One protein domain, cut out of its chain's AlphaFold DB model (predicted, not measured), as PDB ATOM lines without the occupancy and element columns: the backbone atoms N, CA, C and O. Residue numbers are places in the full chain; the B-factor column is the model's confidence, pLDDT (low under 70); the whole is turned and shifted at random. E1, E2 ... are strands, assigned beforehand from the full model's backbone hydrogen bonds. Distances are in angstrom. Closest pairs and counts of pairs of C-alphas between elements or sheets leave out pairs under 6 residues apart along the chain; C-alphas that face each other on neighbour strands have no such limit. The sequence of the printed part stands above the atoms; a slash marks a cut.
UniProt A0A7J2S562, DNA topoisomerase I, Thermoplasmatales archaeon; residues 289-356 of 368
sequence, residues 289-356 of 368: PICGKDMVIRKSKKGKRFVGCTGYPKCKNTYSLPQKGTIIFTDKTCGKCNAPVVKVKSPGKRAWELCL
ATOM      1  N   PRO A 289     -20.910 -10.666 -43.851       88.69
ATOM      2  CA  PRO A 289     -21.169 -11.969 -43.235       88.69
ATOM      3  C   PRO A 289     -20.440 -13.131 -43.928       88.69
ATOM      4  O   PRO A 289     -20.354 -14.206 -43.356       88.69
ATOM      5  N   ILE A 290     -19.908 -12.925 -45.141       88.81
ATOM      6  CA  ILE A 290     -19.224 -13.973 -45.919       88.81
ATOM      7  C   ILE A 290     -17.716 -14.006 -45.641       88.81
ATOM      8  O   ILE A 290     -17.127 -15.074 -45.562       88.81
ATOM      9  N   CYS A 291     -17.061 -12.846 -45.526       90.81
ATOM     10  CA  CYS A 291     -15.592 -12.776 -45.452       90.81
ATOM     11  C   CYS A 291     -15.052 -11.920 -44.302       90.81
ATOM     12  O   CYS A 291     -13.854 -11.652 -44.252       90.81
ATOM     13  N   GLY A 292     -15.923 -11.390 -43.439       88.94
ATOM     14  CA  GLY A 292     -15.544 -10.572 -42.283       88.94
ATOM     15  C   GLY A 292     -14.994  -9.175 -42.602       88.94
ATOM     16  O   GLY A 292     -14.840  -8.365 -41.693       88.94
ATOM     17  N   LYS A 293     -14.722  -8.836 -43.869       90.69
ATOM     18  CA  LYS A 293     -14.232  -7.501 -44.270       90.69
ATOM     19  C   LYS A 293     -15.332  -6.443 -44.232       90.69
ATOM     20  O   LYS A 293     -16.513  -6.763 -44.330       90.69
ATOM     21  N   ASP A 294     -14.951  -5.171 -44.169       91.12
ATOM     22  CA  ASP A 294     -15.908  -4.064 -44.125       91.12
ATOM     23  C   ASP A 294     -16.790  -4.006 -45.376       91.12
ATOM     24  O   ASP A 294     -16.347  -4.261 -46.501       91.12
ATOM     25  N   MET A 295     -18.045  -3.627 -45.181       90.19
ATOM     26  CA  MET A 295     -18.984  -3.293 -46.241       90.19
ATOM     27  C   MET A 295     -19.207  -1.785 -46.277       90.19
ATOM     28  O   MET A 295     -19.440  -1.169 -45.240       90.19
ATOM     29  N   VAL A 296     -19.157  -1.192 -47.471       90.50
ATOM     30  CA  VAL A 296     -19.258   0.263 -47.665       90.50
ATOM     31  C   VAL A 296     -20.327   0.625 -48.693       90.50
ATOM     32  O   VAL A 296     -20.568  -0.128 -49.640       90.50
ATOM     33  N   ILE A 297     -20.947   1.799 -48.547       88.50
ATOM     34  CA  ILE A 297     -21.837   2.347 -49.578       88.50
ATOM     35  C   ILE A 297     -21.021   2.723 -50.820       88.50
ATOM     36  O   ILE A 297     -20.088   3.525 -50.760       88.50
ATOM     37  N   ARG A 298     -21.436   2.200 -51.973       87.81
ATOM     38  CA  ARG A 298     -20.910   2.513 -53.304       87.81
ATOM     39  C   ARG A 298     -22.017   3.055 -54.206       87.81
ATOM     40  O   ARG A 298     -23.207   2.898 -53.925       87.81
ATOM     41  N   LYS A 299     -21.625   3.700 -55.305       87.44
ATOM     42  CA  LYS A 299     -22.524   4.093 -56.397       87.44
ATOM     43  C   LYS A 299     -22.173   3.295 -57.648       87.44
ATOM     44  O   LYS A 299     -21.000   3.116 -57.958       87.44
ATOM     45  N   SER A 300     -23.188   2.793 -58.341       88.12
ATOM     46  CA  SER A 300     -23.032   2.167 -59.660       88.12
ATOM     47  C   SER A 300     -22.748   3.219 -60.740       88.12
ATOM     48  O   SER A 300     -22.965   4.408 -60.507       88.12
ATOM     49  N   LYS A 301     -22.348   2.789 -61.949       85.44
ATOM     50  CA  LYS A 301     -22.201   3.679 -63.122       85.44
ATOM     51  C   LYS A 301     -23.469   4.505 -63.397       85.44
ATOM     52  O   LYS A 301     -23.379   5.661 -63.774       85.44
ATOM     53  N   LYS A 302     -24.652   3.935 -63.127       87.00
ATOM     54  CA  LYS A 302     -25.965   4.599 -63.257       87.00
ATOM     55  C   LYS A 302     -26.342   5.459 -62.035       87.00
ATOM     56  O   LYS A 302     -27.505   5.796 -61.853       87.00
ATOM     57  N   GLY A 303     -25.409   5.725 -61.118       83.81
ATOM     58  CA  GLY A 303     -25.618   6.549 -59.922       83.81
ATOM     59  C   GLY A 303     -26.395   5.888 -58.776       83.81
ATOM     60  O   GLY A 303     -26.436   6.447 -57.678       83.81
ATOM     61  N   LYS A 304     -26.969   4.690 -58.975       89.25
ATOM     62  CA  LYS A 304     -27.712   3.972 -57.923       89.25
ATOM     63  C   LYS A 304     -26.789   3.572 -56.777       89.25
ATOM     64  O   LYS A 304     -25.722   3.004 -57.029       89.25
ATOM     65  N   ARG A 305     -27.206   3.838 -55.535       89.75
ATOM     66  CA  ARG A 305     -26.452   3.473 -54.326       89.75
ATOM     67  C   ARG A 305     -26.716   2.026 -53.910       89.75
ATOM     68  O   ARG A 305     -27.854   1.569 -53.976       89.75
ATOM     69  N   PHE A 306     -25.674   1.338 -53.460       91.62
ATOM     70  CA  PHE A 306     -25.714  -0.036 -52.952       91.62
ATOM     71  C   PHE A 306     -24.620  -0.227 -51.894       91.62
ATOM     72  O   PHE A 306     -23.724   0.608 -51.784       91.62
ATOM     73  N   VAL A 307     -24.682  -1.299 -51.111       91.44
ATOM     74  CA  VAL A 307     -23.600  -1.686 -50.197       91.44
ATOM     75  C   VAL A 307     -22.766  -2.768 -50.863       91.44
ATOM     76  O   VAL A 307     -23.317  -3.742 -51.363       91.44
ATOM     77  N   GLY A 308     -21.445  -2.613 -50.874       91.44
ATOM     78  CA  GLY A 308     -20.530  -3.607 -51.429       91.44
ATOM     79  C   GLY A 308     -19.394  -3.937 -50.472       91.44
ATOM     80  O   GLY A 308     -18.883  -3.059 -49.773       91.44
ATOM     81  N   CYS A 309     -18.984  -5.203 -50.463       91.88
ATOM     82  CA  CYS A 309     -17.832  -5.648 -49.690       91.88
ATOM     83  C   CYS A 309     -16.533  -4.979 -50.179       91.88
ATOM     84  O   CYS A 309     -16.284  -4.836 -51.378       91.88
ATOM     85  N   THR A 310     -15.672  -4.579 -49.245       90.25
ATOM     86  CA  THR A 310     -14.327  -4.057 -49.544       90.25
ATOM     87  C   THR A 310     -13.370  -5.132 -50.063       90.25
ATOM     88  O   THR A 310     -12.378  -4.787 -50.693       90.25
ATOM     89  N   GLY A 311     -13.686  -6.418 -49.876       88.19
ATOM     90  CA  GLY A 311     -12.916  -7.559 -50.381       88.19
ATOM     91  C   GLY A 311     -13.071  -7.868 -51.876       88.19
ATOM     92  O   GLY A 311     -12.530  -8.877 -52.324       88.19
ATOM     93  N   TYR A 312     -13.813  -7.067 -52.646       87.75
ATOM     94  CA  TYR A 312     -13.910  -7.211 -54.106       87.75
ATOM     95  C   TYR A 312     -12.520  -7.076 -54.770       87.75
ATOM     96  O   TYR A 312     -11.774  -6.179 -54.374       87.75
ATOM     97  N   PRO A 313     -12.157  -7.903 -55.776       87.19
ATOM     98  CA  PRO A 313     -12.999  -8.860 -56.509       87.19
ATOM     99  C   PRO A 313     -13.178 -10.232 -55.843       87.19
ATOM    100  O   PRO A 313     -14.068 -10.974 -56.247       87.19
ATOM    101  N   LYS A 314     -12.391 -10.557 -54.807       92.12
ATOM    102  CA  LYS A 314     -12.417 -11.869 -54.128       92.12
ATOM    103  C   LYS A 314     -13.749 -12.148 -53.417       92.12
ATOM    104  O   LYS A 314     -14.191 -13.285 -53.366       92.12
ATOM    105  N   CYS A 315     -14.409 -11.113 -52.895       90.75
ATOM    106  CA  CYS A 315     -15.750 -11.206 -52.316       90.75
ATOM    107  C   CYS A 315     -16.721 -10.288 -53.071       90.75
ATOM    108  O   CYS A 315     -16.633  -9.063 -52.965       90.75
ATOM    109  N   LYS A 316     -17.672 -10.885 -53.801       91.75
ATOM    110  CA  LYS A 316     -18.680 -10.179 -54.617       91.75
ATOM    111  C   LYS A 316     -19.980  -9.858 -53.866       91.75
ATOM    112  O   LYS A 316     -20.950  -9.439 -54.486       91.75
ATOM    113  N   ASN A 317     -20.005 -10.028 -52.541       91.88
ATOM    114  CA  ASN A 317     -21.199  -9.755 -51.744       91.88
ATOM    115  C   ASN A 317     -21.641  -8.285 -51.858       91.88
ATOM    116  O   ASN A 317     -20.847  -7.365 -51.604       91.88
ATOM    117  N   THR A 318     -22.910  -8.075 -52.205       91.62
ATOM    118  CA  THR A 318     -23.524  -6.752 -52.324       91.62
ATOM    119  C   THR A 318     -24.963  -6.768 -51.825       91.62
ATOM    120  O   THR A 318     -25.649  -7.779 -51.916       91.62
ATOM    121  N   TYR A 319     -25.430  -5.623 -51.329       90.69
ATOM    122  CA  TYR A 319     -26.812  -5.432 -50.905       90.69
ATOM    123  C   TYR A 319     -27.418  -4.193 -51.551       90.69
ATOM    124  O   TYR A 319     -26.796  -3.127 -51.624       90.69
ATOM    125  N   SER A 320     -28.669  -4.319 -51.982       89.12
ATOM    126  CA  SER A 320     -29.431  -3.198 -52.525       89.12
ATOM    127  C   SER A 320     -29.833  -2.225 -51.418       89.12
ATOM    128  O   SER A 320     -30.293  -2.630 -50.354       89.12
ATOM    129  N   LEU A 321     -29.707  -0.924 -51.686       87.62
ATOM    130  CA  LEU A 321     -30.199   0.129 -50.795       87.62
ATOM    131  C   LEU A 321     -31.420   0.829 -51.401       87.62
ATOM    132  O   LEU A 321     -31.488   0.995 -52.623       87.62
ATOM    133  N   PRO A 322     -32.359   1.327 -50.574       86.19
ATOM    134  CA  PRO A 322     -33.381   2.259 -51.038       86.19
ATOM    135  C   PRO A 322     -32.716   3.449 -51.720       86.19
ATOM    136  O   PRO A 322     -31.720   3.947 -51.212       86.19
ATOM    137  N   GLN A 323     -33.238   3.939 -52.843       86.62
ATOM    138  CA  GLN A 323     -32.598   5.046 -53.576       86.62
ATOM    139  C   GLN A 323     -32.970   6.431 -53.028       86.62
ATOM    140  O   GLN A 323     -32.248   7.397 -53.252       86.62
ATOM    141  N   LYS A 324     -34.062   6.522 -52.262       78.19
ATOM    142  CA  LYS A 324     -34.538   7.748 -51.605       78.19
ATOM    143  C   LYS A 324     -34.382   7.644 -50.084       78.19
ATOM    144  O   LYS A 324     -34.332   6.543 -49.536       78.19
ATOM    145  N   GLY A 325     -34.324   8.788 -49.401       74.25
ATOM    146  CA  GLY A 325     -34.175   8.873 -47.942       74.25
ATOM    147  C   GLY A 325     -32.723   8.808 -47.455       74.25
ATOM    148  O   GLY A 325     -31.812   8.408 -48.186       74.25
ATOM    149  N   THR A 326     -32.504   9.216 -46.213       75.56
ATOM    150  CA  THR A 326     -31.198   9.194 -45.548       75.56
ATOM    151  C   THR A 326     -30.973   7.826 -44.913       75.56
ATOM    152  O   THR A 326     -31.860   7.311 -44.234       75.56
ATOM    153  N   ILE A 327     -29.798   7.240 -45.152       80.19
ATOM    154  CA  ILE A 327     -29.360   6.004 -44.497       80.19
ATOM    155  C   ILE A 327     -28.590   6.400 -43.241       80.19
ATOM    156  O   ILE A 327     -27.659   7.198 -43.323       80.19
ATOM    157  N   ILE A 328     -29.009   5.867 -42.102       77.31
ATOM    158  CA  ILE A 328     -28.378   6.045 -40.800       77.31
ATOM    159  C   ILE A 328     -27.799   4.685 -40.417       77.31
ATOM    160  O   ILE A 328     -28.532   3.693 -40.363       77.31
ATOM    161  N   PHE A 329     -26.490   4.632 -40.203       76.00
ATOM    162  CA  PHE A 329     -25.816   3.400 -39.811       76.00
ATOM    163  C   PHE A 329     -26.171   3.025 -38.380       76.00
ATOM    164  O   PHE A 329     -26.435   3.889 -37.543       76.00
ATOM    165  N   THR A 330     -26.233   1.723 -38.133       76.50
ATOM    166  CA  THR A 330     -26.409   1.174 -36.795       76.50
ATOM    167  C   THR A 330     -25.375   0.082 -36.606       76.50
ATOM    168  O   THR A 330     -25.049  -0.610 -37.568       76.50
ATOM    169  N   ASP A 331     -24.914  -0.118 -35.377       78.06
ATOM    170  CA  ASP A 331     -23.973  -1.198 -35.051       78.06
ATOM    171  C   ASP A 331     -24.660  -2.572 -34.959       78.06
ATOM    172  O   ASP A 331     -24.059  -3.566 -34.561       78.06
ATOM    173  N   LYS A 332     -25.946  -2.646 -35.325       83.12
ATOM    174  CA  LYS A 332     -26.740  -3.868 -35.260       83.12
ATOM    175  C   LYS A 332     -26.476  -4.761 -36.467       83.12
ATOM    176  O   LYS A 332     -26.517  -4.326 -37.622       83.12
ATOM    177  N   THR A 333     -26.346  -6.050 -36.198       85.94
ATOM    178  CA  THR A 333     -26.447  -7.115 -37.195       85.94
ATOM    179  C   THR A 333     -27.806  -7.804 -37.081       85.94
ATOM    180  O   THR A 333     -28.450  -7.819 -36.032       85.94
ATOM    181  N   CYS A 334     -28.300  -8.339 -38.193       84.25
ATOM    182  CA  CYS A 334     -29.538  -9.103 -38.214       84.25
ATOM    183  C   CYS A 334     -29.305 -10.463 -37.548       84.25
ATOM    184  O   CYS A 334     -28.537 -11.257 -38.079       84.25
ATOM    185  N   GLY A 335     -30.022 -10.774 -36.467       82.06
ATOM    186  CA  GLY A 335     -29.851 -12.039 -35.737       82.06
ATOM    187  C   GLY A 335     -30.143 -13.318 -36.539       82.06
ATOM    188  O   GLY A 335     -29.809 -14.399 -36.077       82.06
ATOM    189  N   LYS A 336     -30.748 -13.227 -37.737       85.62
ATOM    190  CA  LYS A 336     -31.011 -14.396 -38.601       85.62
ATOM    191  C   LYS A 336     -29.960 -14.639 -39.680       85.62
ATOM    192  O   LYS A 336     -29.760 -15.774 -40.085       85.62
ATOM    193  N   CYS A 337     -29.355 -13.584 -40.221       82.19
ATOM    194  CA  CYS A 337     -28.467 -13.704 -41.386       82.19
ATOM    195  C   CYS A 337     -27.144 -12.948 -41.226       82.19
ATOM    196  O   CYS A 337     -26.417 -12.789 -42.205       82.19
ATOM    197  N   ASN A 338     -26.882 -12.398 -40.037       83.69
ATOM    198  CA  ASN A 338     -25.710 -11.599 -39.667       83.69
ATOM    199  C   ASN A 338     -25.392 -10.415 -40.597       83.69
ATOM    200  O   ASN A 338     -24.336  -9.794 -40.495       83.69
ATOM    201  N   ALA A 339     -26.312 -10.056 -41.495       84.69
ATOM    202  CA  ALA A 339     -26.148  -8.910 -42.373       84.69
ATOM    203  C   ALA A 339     -26.334  -7.613 -41.570       84.69
ATOM    204  O   ALA A 339     -27.159  -7.590 -40.651       84.69
ATOM    205  N   PRO A 340     -25.630  -6.525 -41.920       86.38
ATOM    206  CA  PRO A 340     -25.807  -5.258 -41.226       86.38
ATOM    207  C   PRO A 340     -27.246  -4.740 -41.337       86.38
ATOM    208  O   PRO A 340     -27.919  -4.930 -42.359       86.38
ATOM    209  N   VAL A 341     -27.706  -4.068 -40.284       86.50
ATOM    210  CA  VAL A 341     -29.004  -3.390 -40.233       86.50
ATOM    211  C   VAL A 341     -28.773  -1.884 -40.310       86.50
ATOM    212  O   VAL A 341     -27.887  -1.331 -39.663       86.50
ATOM    213  N   VAL A 342     -29.576  -1.196 -41.117       86.00
ATOM    214  CA  VAL A 342     -29.527   0.266 -41.253       86.00
ATOM    215  C   VAL A 342     -30.879   0.879 -40.934       86.00
ATOM    216  O   VAL A 342     -31.911   0.248 -41.135       86.00
ATOM    217  N   LYS A 343     -30.906   2.135 -40.491       83.44
ATOM    218  CA  LYS A 343     -32.143   2.917 -40.389       83.44
ATOM    219  C   LYS A 343     -32.332   3.771 -41.633       83.44
ATOM    220  O   LYS A 343     -31.409   4.444 -42.085       83.44
ATOM    221  N   VAL A 344     -33.542   3.784 -42.176       82.25
ATOM    222  CA  VAL A 344     -33.903   4.594 -43.342       82.25
ATOM    223  C   VAL A 344     -34.878   5.675 -42.898       82.25
ATOM    224  O   VAL A 344     -35.953   5.377 -42.381       82.25
ATOM    225  N   LYS A 345     -34.515   6.945 -43.105       78.94
ATOM    226  CA  LYS A 345     -35.375   8.102 -42.820       78.94
ATOM    227  C   LYS A 345     -35.762   8.799 -44.119       78.94
ATOM    228  O   LYS A 345     -34.922   9.402 -44.786       78.94
ATOM    229  N   SER A 346     -37.037   8.726 -44.482       79.00
ATOM    230  CA  SER A 346     -37.599   9.513 -45.585       79.00
ATOM    231  C   SER A 346     -38.132  10.855 -45.066       79.00
ATOM    232  O   SER A 346     -38.557  10.919 -43.910       79.00
ATOM    233  N   PRO A 347     -38.133  11.926 -45.885       68.75
ATOM    234  CA  PRO A 347     -38.760  13.193 -45.508       68.75
ATOM    235  C   PRO A 347     -40.207  12.978 -45.040       68.75
ATOM    236  O   PRO A 347     -40.955  12.243 -45.683       68.75
ATOM    237  N   GLY A 348     -40.573  13.564 -43.896       66.31
ATOM    238  CA  GLY A 348     -41.922  13.467 -43.320       66.31
ATOM    239  C   GLY A 348     -42.312  12.108 -42.718       66.31
ATOM    240  O   GLY A 348     -43.444  11.967 -42.271       66.31
ATOM    241  N   LYS A 349     -41.420  11.104 -42.680       73.69
ATOM    242  CA  LYS A 349     -41.717   9.767 -42.129       73.69
ATOM    243  C   LYS A 349     -40.802   9.405 -40.957       73.69
ATOM    244  O   LYS A 349     -39.646   9.832 -40.895       73.69
ATOM    245  N   ARG A 350     -41.309   8.574 -40.038       74.06
ATOM    246  CA  ARG A 350     -40.501   7.985 -38.956       74.06
ATOM    247  C   ARG A 350     -39.420   7.082 -39.560       74.06
ATOM    248  O   ARG A 350     -39.649   6.413 -40.567       74.06
ATOM    249  N   ALA A 351     -38.230   7.097 -38.962       82.00
ATOM    250  CA  ALA A 351     -37.155   6.207 -39.381       82.00
ATOM    251  C   ALA A 351     -37.527   4.747 -39.081       82.00
ATOM    252  O   ALA A 351     -38.081   4.467 -38.018       82.00
ATOM    253  N   TRP A 352     -37.199   3.834 -39.992       81.81
ATOM    254  CA  TRP A 352     -37.464   2.397 -39.860       81.81
ATOM    255  C   TRP A 352     -36.183   1.587 -40.088       81.81
ATOM    256  O   TRP A 352     -35.287   2.043 -40.798       81.81
ATOM    257  N   GLU A 353     -36.067   0.423 -39.447       86.88
ATOM    258  CA  GLU A 353     -34.898  -0.462 -39.554       86.88
ATOM    259  C   GLU A 353     -35.023  -1.399 -40.767       86.88
ATOM    260  O   GLU A 353     -36.089  -1.941 -41.051       86.88
ATOM    261  N   LEU A 354     -33.921  -1.584 -41.489       85.81
ATOM    262  CA  LEU A 354     -33.812  -2.379 -42.705       85.81
ATOM    263  C   LEU A 354     -32.618  -3.329 -42.586       85.81
ATOM    264  O   LEU A 354     -31.468  -2.884 -42.562       85.81
ATOM    265  N   CYS A 355     -32.886  -4.634 -42.585       87.75
ATOM    266  CA  CYS A 355     -31.865  -5.642 -42.858       87.75
ATOM    267  C   CYS A 355     -31.428  -5.536 -44.324       87.75
ATOM    268  O   CYS A 355     -32.266  -5.552 -45.229       87.75
ATOM    269  N   LEU A 356     -30.118  -5.431 -44.560       85.81
ATOM    270  CA  LEU A 356     -29.582  -5.254 -45.910       85.81
ATOM    271  C   LEU A 356     -29.680  -6.505 -46.780       85.81
ATOM    272  O   LEU A 356     -29.807  -6.379 -47.998       85.81
TER     273      LEU A 356
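AT A GLANCE: This is residues 289 to 356 of the 368 residues of the protein "DNA topoisomerase I" of Thermoplasmatales archaeon (UniProt A0A7J2S562). Two small three-stranded sheets, each a strand that runs out, back and out again, follow one another along the chain as two lobes of a flat body. The first lobe holds E1, E2 and E3, the second E4, E5 and E6; no strand of one pairs with a strand of the other, and residues 321 to 325 join them. The printed part has 68 residues with six named strands in the order E1 to E6 and no named helix; the class is all strand, though under half of the residues, 32 of 68, are in named elements. Both sheets are antiparallel, in the orders E1 - E2 - E3 and E4 - E5 - E6. The whole is compact, with a radius of gyration of the C-alphas of 12.5 A, and spans 40 by 32 by 14 A.

HOW THE PARTS SIT: Begin with E1, residues 294 to 299, and E2, residues 305 to 309, an antiparallel hairpin at 149 degrees; look for N 298 and O 306, 2.8 A apart, within hydrogen-bond range. E2 forms the next hairpin with E3, residues 318 to 320, antiparallel at 158 degrees, with N 307 and O 319 at 2.8 A. These three make a meander, each strand the antiparallel neighbour of the one before. Past a tight link of 5 residues comes E4, residues 326 to 333, which is apart from E3 and bends by 62 degrees at residue 330. Its hairpin partner is E5, residues 340 to 345, antiparallel at 151 degrees, with N 328 and O 343 at 2.8 A. E5 and E6, residues 352 to 355, close the second meander, E4 E5 E6, as an antiparallel hairpin at 151 degrees; find N 354 and O 342, 2.7 A apart. E2 and E5 are inner strands, and they are apart from each other.

IN THESE COORDINATES: Find C-alpha 294 at (-15.908, -4.064, -44.125), where E1 begins; it runs 16.2 A to C-alpha 299. E2 covers 13.4 A and E3 6.9 A. Go on to C-alpha 326 at (-31.198, 9.194, -45.548); from there E4, the longest strand with 8 residues, covers 18.9 A. E5 covers 16.5 A, and E6 covers 10.2 A to C-alpha 355 at (-31.865, -5.642, -42.858).

THE WHOLE: The C-alphas farthest apart are those of Lys 314 and Gly 348, at 40.4 A. The printed part has no cut, and no link between named strands is long. The mean pLDDT of the printed part is 85.1; look at residues 347 to 348 for the two under 70.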